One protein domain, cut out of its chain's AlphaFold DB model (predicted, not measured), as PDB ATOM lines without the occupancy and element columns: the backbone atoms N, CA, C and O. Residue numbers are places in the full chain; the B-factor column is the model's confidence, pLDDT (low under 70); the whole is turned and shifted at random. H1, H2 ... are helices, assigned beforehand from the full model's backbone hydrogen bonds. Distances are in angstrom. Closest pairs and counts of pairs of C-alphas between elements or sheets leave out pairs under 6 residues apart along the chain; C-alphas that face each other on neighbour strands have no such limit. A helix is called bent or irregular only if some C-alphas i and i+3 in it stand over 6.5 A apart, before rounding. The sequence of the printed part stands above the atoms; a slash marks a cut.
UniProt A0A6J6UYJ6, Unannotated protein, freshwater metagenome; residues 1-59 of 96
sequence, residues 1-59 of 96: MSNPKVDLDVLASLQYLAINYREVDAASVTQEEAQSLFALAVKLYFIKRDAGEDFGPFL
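What this domain is: This is residues 1 to 59 of the 96 residues of the protein "Unannotated protein" of freshwater metagenome (UniProt A0A6J6UYJ6). Two helices, H1 and H2, stand apart at a wide angle, joined at one end by a short link, and make a loose, open frame. Before H1, residues 1 to 7 stick out as a tail; after H2, the last residues fold back in a second tail. The printed part has 59 residues with two named helices, H1 then H2, and no named strand; the class is all helix. It is loose, with a radius of gyration of the C-alphas of 13.2 A, and spans 37 by 27 by 19 A.

How they stand to each other: After residues 1 to 7 comes H1, residues 8 to 23, with a kink of 35 degrees near residue 17. H1 is irregular: C-alphas 19 and 22 are 8.0 A apart. H2, residues 31 to 50, is apart from H1, with no C-alpha of the one within 8 A of the other. In H2 every O i to N i+4 pair is within hydrogen-bond range; in H1 10 of 12 are. Residues 15 to 25, of which 15 to 23 belong to H1, stand free.

Where its parts are: H1 begins with C-alpha 8 at (151.514, 139.193, 146.094) and measures 22.9 A from first to last C-alpha. H2, the longest helix with 20 residues, measures 28.8 A and ends with C-alpha 50 at (132.279, 131.010, 137.339).

The domain as a whole: The two C-alphas farthest apart are those of Met 1 and Ala 27, 38.9 A. The printed part begins at the chain's first residue and has no cut. The link from H1 to H2, 7 residues, is short. The mean pLDDT of the printed part is 75.5; residues 1 to 16 and 18 to 26 are under 70.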
ATOM      1  N   MET A   1     132.127 138.422 153.960       38.00
ATOM      2  CA  MET A   1     133.195 137.402 153.906       38.00
ATOM      3  C   MET A   1     134.411 138.075 153.294       38.00
ATOM      4  O   MET A   1     134.303 138.542 152.169       38.00
ATOM      5  N   SER A   2     135.495 138.265 154.054       35.38
ATOM      6  CA  SER A   2     136.717 138.892 153.530       35.38
ATOM      7  C   SER A   2     137.288 138.031 152.415       35.38
ATOM      8  O   SER A   2     137.544 136.849 152.632       35.38
ATOM      9  N   ASN A   3     137.493 138.628 151.243       40.34
ATOM     10  CA  ASN A   3     138.324 138.042 150.204       40.34
ATOM     11  C   ASN A   3     139.720 137.847 150.820       40.34
ATOM     12  O   ASN A   3     140.289 138.848 151.277       40.34
ATOM     13  N   PRO A   4     140.250 136.616 150.952       48.25
ATOM     14  CA  PRO A   4     141.611 136.452 151.434       48.25
ATOM     15  C   PRO A   4     142.499 137.217 150.456       48.25
ATOM     16  O   PRO A   4     142.510 136.912 149.266       48.25
ATOM     17  N   LYS A   5     143.165 138.278 150.935       51.44
ATOM     18  CA  LYS A   5     144.182 138.983 150.153       51.44
ATOM     19  C   LYS A   5     145.181 137.918 149.734       51.44
ATOM     20  O   LYS A   5     145.915 137.416 150.580       51.44
ATOM     21  N   VAL A   6     145.134 137.527 148.466       58.81
ATOM     22  CA  VAL A   6     146.147 136.642 147.912       58.81
ATOM     23  C   VAL A   6     147.460 137.394 148.059       58.81
ATOM     24  O   VAL A   6     147.558 138.550 147.644       58.81
ATOM     25  N   ASP A   7     148.410 136.772 148.742       66.88
ATOM     26  CA  ASP A   7     149.731 137.342 148.939       66.88
ATOM     27  C   ASP A   7     150.373 137.592 147.566       66.88
ATOM     28  O   ASP A   7     150.350 136.721 146.689       66.88
ATOM     29  N   LEU A   8     150.893 138.803 147.360       60.09
ATOM     30  CA  LEU A   8     151.514 139.193 146.094       60.09
ATOM     31  C   LEU A   8     152.737 138.318 145.795       60.09
ATOM     32  O   LEU A   8     152.989 138.019 144.628       60.09
ATOM     33  N   ASP A   9     153.417 137.833 146.834       65.94
ATOM     34  CA  ASP A   9     154.554 136.928 146.697       65.94
ATOM     35  C   ASP A   9     154.109 135.549 146.186       65.94
ATOM     36  O   ASP A   9     154.739 134.978 145.297       65.94
ATOM     37  N   VAL A  10     152.952 135.052 146.641       66.00
ATOM     38  CA  VAL A  10     152.368 133.787 146.157       66.00
ATOM     39  C   VAL A  10     151.933 133.903 144.697       66.00
ATOM     40  O   VAL A  10     152.159 132.982 143.914       66.00
ATOM     41  N   LEU A  11     151.346 135.035 144.295       63.25
ATOM     42  CA  LEU A  11     150.993 135.280 142.890       63.25
ATOM     43  C   LEU A  11     152.232 135.335 141.995       63.25
ATOM     44  O   LEU A  11     152.217 134.756 140.909       63.25
ATOM     45  N   ALA A  12     153.302 135.982 142.457       67.12
ATOM     46  CA  ALA A  12     154.564 136.038 141.734       67.12
ATOM     47  C   ALA A  12     155.202 134.646 141.597       67.12
ATOM     48  O   ALA A  12     155.641 134.285 140.506       67.12
ATOM     49  N   SER A  13     155.191 133.825 142.655       68.12
ATOM     50  CA  SER A  13     155.680 132.439 142.598       68.12
ATOM     51  C   SER A  13     154.843 131.557 141.668       68.12
ATOM     52  O   SER A  13     155.406 130.794 140.887       68.12
ATOM     53  N   LEU A  14     153.512 131.683 141.692       68.00
ATOM     54  CA  LEU A  14     152.629 130.945 140.785       68.00
ATOM     55  C   LEU A  14     152.823 131.369 139.328       68.00
ATOM     56  O   LEU A  14     152.839 130.511 138.455       68.00
ATOM     57  N   GLN A  15     153.003 132.663 139.054       68.69
ATOM     58  CA  GLN A  15     153.315 133.149 137.706       68.69
ATOM     59  C   GLN A  15     154.686 132.667 137.237       68.69
ATOM     60  O   GLN A  15     154.816 132.218 136.102       68.69
ATOM     61  N   TYR A  16     155.696 132.711 138.109       68.50
ATOM     62  CA  TYR A  16     157.025 132.203 137.795       68.50
ATOM     63  C   TYR A  16     156.987 130.711 137.461       68.50
ATOM     64  O   TYR A  16     157.519 130.309 136.428       68.50
ATOM     65  N   LEU A  17     156.309 129.901 138.279       70.06
ATOM     66  CA  LEU A  17     156.125 128.480 137.998       70.06
ATOM     67  C   LEU A  17     155.306 128.271 136.722       70.06
ATOM     68  O   LEU A  17     155.733 127.506 135.875       70.06
ATOM     69  N   ALA A  18     154.196 128.984 136.520       68.06
ATOM     70  CA  ALA A  18     153.355 128.839 135.328       68.06
ATOM     71  C   ALA A  18     154.072 129.204 134.018       68.06
ATOM     72  O   ALA A  18     153.754 128.645 132.974       68.06
ATOM     73  N   ILE A  19     155.036 130.127 134.060       66.69
ATOM     74  CA  ILE A  19     155.815 130.536 132.885       66.69
ATOM     75  C   ILE A  19     157.018 129.604 132.661       66.69
ATOM     76  O   ILE A  19     157.393 129.369 131.516       66.69
ATOM     77  N   ASN A  20     157.594 129.037 133.726       66.50
ATOM     78  CA  ASN A  20     158.824 128.235 133.660       66.50
ATOM     79  C   ASN A  20     158.608 126.739 133.954       66.50
ATOM     80  O   ASN A  20     159.571 126.002 134.160       66.50
ATOM     81  N   TYR A  21     157.359 126.260 133.958       69.62
ATOM     82  CA  TYR A  21     157.035 124.891 134.375       69.62
ATOM     83  C   TYR A  21     157.702 123.808 133.508       69.62
ATOM     84  O   TYR A  21     157.877 122.678 133.959       69.62
ATOM     85  N   ARG A  22     158.116 124.162 132.281       66.06
ATOM     86  CA  ARG A  22     158.850 123.299 131.341       66.06
ATOM     87  C   ARG A  22     160.226 122.852 131.864       66.06
ATOM     88  O   ARG A  22     160.775 121.889 131.337       66.06
ATOM     89  N   GLU A  23     160.774 123.530 132.873       66.38
ATOM     90  CA  GLU A  23     162.103 123.262 133.446       66.38
ATOM     91  C   GLU A  23     162.048 122.661 134.863       66.38
ATOM     92  O   GLU A  23     163.081 122.519 135.517       66.38
ATOM     93  N   VAL A  24     160.858 122.301 135.360       68.06
ATOM     94  CA  VAL A  24     160.704 121.739 136.710       68.06
ATOM     95  C   VAL A  24     161.269 120.320 136.753       68.06
ATOM     96  O   VAL A  24     160.735 119.400 136.131       68.06
ATOM     97  N   ASP A  25     162.340 120.129 137.525       69.62
ATOM     98  CA  ASP A  25     162.853 118.801 137.853       69.62
ATOM     99  C   ASP A  25     161.849 118.086 138.765       69.62
ATOM    100  O   ASP A  25     161.546 118.559 139.863       69.62
ATOM    101  N   ALA A  26     161.350 116.928 138.336       65.75
ATOM    102  CA  ALA A  26     160.420 116.117 139.116       65.75
ATOM    103  C   ALA A  26     160.978 115.738 140.502       65.75
ATOM    104  O   ALA A  26     160.201 115.542 141.431       65.75
ATOM    105  N   ALA A  27     162.304 115.673 140.670       71.75
ATOM    106  CA  ALA A  27     162.932 115.404 141.964       71.75
ATOM    107  C   ALA A  27     162.859 116.589 142.947       71.75
ATOM    108  O   ALA A  27     163.094 116.406 144.142       71.75
ATOM    109  N   SER A  28     162.544 117.794 142.462       77.94
ATOM    110  CA  SER A  28     162.484 119.022 143.267       77.94
ATOM    111  C   SER A  28     161.120 119.290 143.909       77.94
ATOM    112  O   SER A  28     161.014 120.195 144.733       77.94
ATOM    113  N   VAL A  29     160.093 118.511 143.553       79.50
ATOM    114  CA  VAL A  29     158.717 118.683 144.034       79.50
ATOM    115  C   VAL A  29     158.253 117.392 144.696       79.50
ATOM    116  O   VAL A  29     158.280 116.321 144.089       79.50
ATOM    117  N   THR A  30     157.820 117.481 145.950       85.88
ATOM    118  CA  THR A  30     157.237 116.334 146.656       85.88
ATOM    119  C   THR A  30     155.882 115.952 146.061       85.88
ATOM    120  O   THR A  30     155.206 116.749 145.402       85.88
ATOM    121  N   GLN A  31     155.440 114.718 146.309       86.88
ATOM    122  CA  GLN A  31     154.139 114.257 145.829       86.88
ATOM    123  C   GLN A  31     152.996 115.121 146.388       86.88
ATOM    124  O   GLN A  31     152.065 115.471 145.662       86.88
ATOM    125  N   GLU A  32     153.077 115.491 147.664       86.25
ATOM    126  CA  GLU A  32     152.091 116.310 148.368       86.25
ATOM    127  C   GLU A  32     152.004 117.729 147.788       86.25
ATOM    128  O   GLU A  32     150.906 118.275 147.630       86.25
ATOM    129  N   GLU A  33     153.142 118.324 147.423       83.62
ATOM    130  CA  GLU A  33     153.192 119.627 146.754       83.62
ATOM    131  C   GLU A  33     152.566 119.559 145.358       83.62
ATOM    132  O   GLU A  33     151.754 120.419 145.010       83.62
ATOM    133  N   ALA A  34     152.859 118.507 144.586       84.31
ATOM    134  CA  ALA A  34     152.261 118.298 143.268       84.31
ATOM    135  C   ALA A  34     150.732 118.127 143.349       84.31
ATOM    136  O   ALA A  34     149.992 118.740 142.575       84.31
ATOM    137  N   GLN A  35     150.239 117.348 144.318       88.25
ATOM    138  CA  GLN A  35     148.803 117.173 144.566       88.25
ATOM    139  C   GLN A  35     148.128 118.487 144.980       88.25
ATOM    140  O   GLN A  35     147.060 118.827 144.464       88.25
ATOM    141  N   SER A  36     148.764 119.251 145.871       85.50
ATOM    142  CA  SER A  36     148.257 120.546 146.333       85.50
ATOM    143  C   SER A  36     148.186 121.566 145.195       85.50
ATOM    144  O   SER A  36     147.188 122.280 145.063       85.50
ATOM    145  N   LEU A  37     149.210 121.602 144.336       84.50
ATOM    146  CA  LEU A  37     149.241 122.459 143.154       84.50
ATOM    147  C   LEU A  37     148.133 122.086 142.164       84.50
ATOM    148  O   LEU A  37     147.433 122.966 141.665       84.50
ATOM    149  N   PHE A  38     147.931 120.791 141.917       87.38
ATOM    150  CA  PHE A  38     146.877 120.318 141.022       87.38
ATOM    151  C   PHE A  38     145.478 120.686 141.543       87.38
ATOM    152  O   PHE A  38     144.661 121.229 140.798       87.38
ATOM    153  N   ALA A  39     145.220 120.490 142.840       88.81
ATOM    154  CA  ALA A  39     143.965 120.895 143.473       88.81
ATOM    155  C   ALA A  39     143.730 122.414 143.377       88.81
ATOM    156  O   ALA A  39     142.618 122.862 143.077       88.81
ATOM    157  N   LEU A  40     144.780 123.218 143.589       87.81
ATOM    158  CA  LEU A  40     144.714 124.669 143.431       87.81
ATOM    159  C   LEU A  40     144.397 125.066 141.984       87.81
ATOM    160  O   LEU A  40     143.538 125.924 141.775       87.81
ATOM    161  N   ALA A  41     145.035 124.435 140.997       87.56
ATOM    162  CA  ALA A  41     144.799 124.706 139.581       87.56
ATOM    163  C   ALA A  41     143.338 124.439 139.185       87.56
ATOM    164  O   ALA A  41     142.700 125.308 138.592       87.56
ATOM    165  N   VAL A  42     142.773 123.294 139.589       90.19
ATOM    166  CA  VAL A  42     141.356 122.959 139.345       90.19
ATOM    167  C   VAL A  42     140.425 123.983 140.001       90.19
ATOM    168  O   VAL A  42     139.490 124.475 139.366       90.19
ATOM    169  N   LYS A  43     140.700 124.363 141.254       88.75
ATOM    170  CA  LYS A  43     139.898 125.355 141.983       88.75
ATOM    171  C   LYS A  43     139.935 126.731 141.314       88.75
ATOM    172  O   LYS A  43     138.891 127.363 141.168       88.75
ATOM    173  N   LEU A  44     141.117 127.200 140.914       87.12
ATOM    174  CA  LEU A  44     141.278 128.483 140.228       87.12
ATOM    175  C   LEU A  44     140.608 128.474 138.854       87.12
ATOM    176  O   LEU A  44     139.938 129.445 138.510       87.12
ATOM    177  N   TYR A  45     140.743 127.376 138.105       88.69
ATOM    178  CA  TYR A  45     140.070 127.201 136.823       88.69
ATOM    179  C   TYR A  45     138.553 127.367 136.973       88.69
ATOM    180  O   TYR A  45     137.945 128.166 136.260       88.69
ATOM    181  N   PHE A  46     137.956 126.692 137.961       88.62
ATOM    182  CA  PHE A  46     136.528 126.813 138.246       88.62
ATOM    183  C   PHE A  46     136.123 128.237 138.651       88.62
ATOM    184  O   PHE A  46     135.201 128.785 138.059       88.62
ATOM    185  N   ILE A  47     136.833 128.866 139.599       89.00
ATOM    186  CA  ILE A  47     136.530 130.236 140.061       89.00
ATOM    187  C   ILE A  47     136.537 131.234 138.897       89.00
ATOM    188  O   ILE A  47     135.665 132.095 138.816       89.00
ATOM    189  N   LYS A  48     137.512 131.130 137.989       86.69
ATOM    190  CA  LYS A  48     137.608 132.030 136.834       86.69
ATOM    191  C   LYS A  48     136.476 131.815 135.833       86.69
ATOM    192  O   LYS A  48     135.906 132.791 135.351       86.69
ATOM    193  N   ARG A  49     136.110 130.559 135.556       87.62
ATOM    194  CA  ARG A  49     134.961 130.257 134.687       87.62
ATOM    195  C   ARG A  49     133.635 130.704 135.297       87.62
ATOM    196  O   ARG A  49     132.805 131.249 134.580       87.62
ATOM    197  N   ASP A  50     133.457 130.528 136.605       87.56
ATOM    198  CA  ASP A  50     132.279 131.010 137.339       87.56
ATOM    199  C   ASP A  50     132.172 132.548 137.301       87.56
ATOM    200  O   ASP A  50     131.083 133.103 137.181       87.56
ATOM    201  N   ALA A  51     133.312 133.248 137.275       90.19
ATOM    202  CA  ALA A  51     133.379 134.694 137.055       90.19
ATOM    203  C   ALA A  51     133.103 135.132 135.597       90.19
ATOM    204  O   ALA A  51     133.141 136.329 135.303       90.19
ATOM    205  N   GLY A  52     132.819 134.195 134.686       90.69
ATOM    206  CA  GLY A  52     132.486 134.461 133.284       90.69
ATOM    207  C   GLY A  52     133.683 134.528 132.332       90.69
ATOM    208  O   GLY A  52     133.508 134.921 131.179       90.69
ATOM    209  N   GLU A  53     134.891 134.158 132.772       90.06
ATOM    210  CA  GLU A  53     136.044 134.033 131.873       90.06
ATOM    211  C   GLU A  53     135.932 132.739 131.045       90.06
ATOM    212  O   GLU A  53     135.787 131.651 131.606       90.06
ATOM    213  N   ASP A  54     136.052 132.831 129.717       83.56
ATOM    214  CA  ASP A  54     136.108 131.658 128.837       83.56
ATOM    215  C   ASP A  54     137.532 131.438 128.324       83.56
ATOM    216  O   ASP A  54     138.075 132.227 127.549       83.56
ATOM    217  N   PHE A  55     138.160 130.372 128.810       86.31
ATOM    218  CA  PHE A  55     139.518 129.983 128.456       86.31
ATOM    219  C   PHE A  55     139.679 128.462 128.556       86.31
ATOM    220  O   PHE A  55     138.954 127.776 129.284       86.31
ATOM    221  N   GLY A  56     140.629 127.934 127.785       86.75
ATOM    222  CA  GLY A  56     141.008 126.526 127.822       86.75
ATOM    223  C   GLY A  56     141.989 126.208 128.958       86.75
ATOM    224  O   GLY A  56     142.597 127.114 129.523       86.75
ATOM    225  N   PRO A  57     142.185 124.920 129.288       86.00
ATOM    226  CA  PRO A  57     143.070 124.501 130.377       86.00
ATOM    227  C   PRO A  57     144.570 124.694 130.090       86.00
ATOM    228  O   PRO A  57     145.362 124.688 131.028       86.00
ATOM    229  N   PHE A  58     144.970 124.867 128.823       86.00
ATOM    230  CA  PHE A  58     146.369 125.002 128.399       86.00
ATOM    231  C   PHE A  58     146.546 126.206 127.470       86.00
ATOM    232  O   PHE A  58     145.678 126.471 126.637       86.00
ATOM    233  N   LEU A  59     147.681 126.907 127.588       82.88
ATOM    234  CA  LEU A  59     148.064 127.983 126.663       82.88
ATOM    235  C   LEU A  59     148.598 127.425 125.336       82.88
ATOM    236  O   LEU A  59     148.241 127.936 124.276       82.88
TER     237      LEU A  59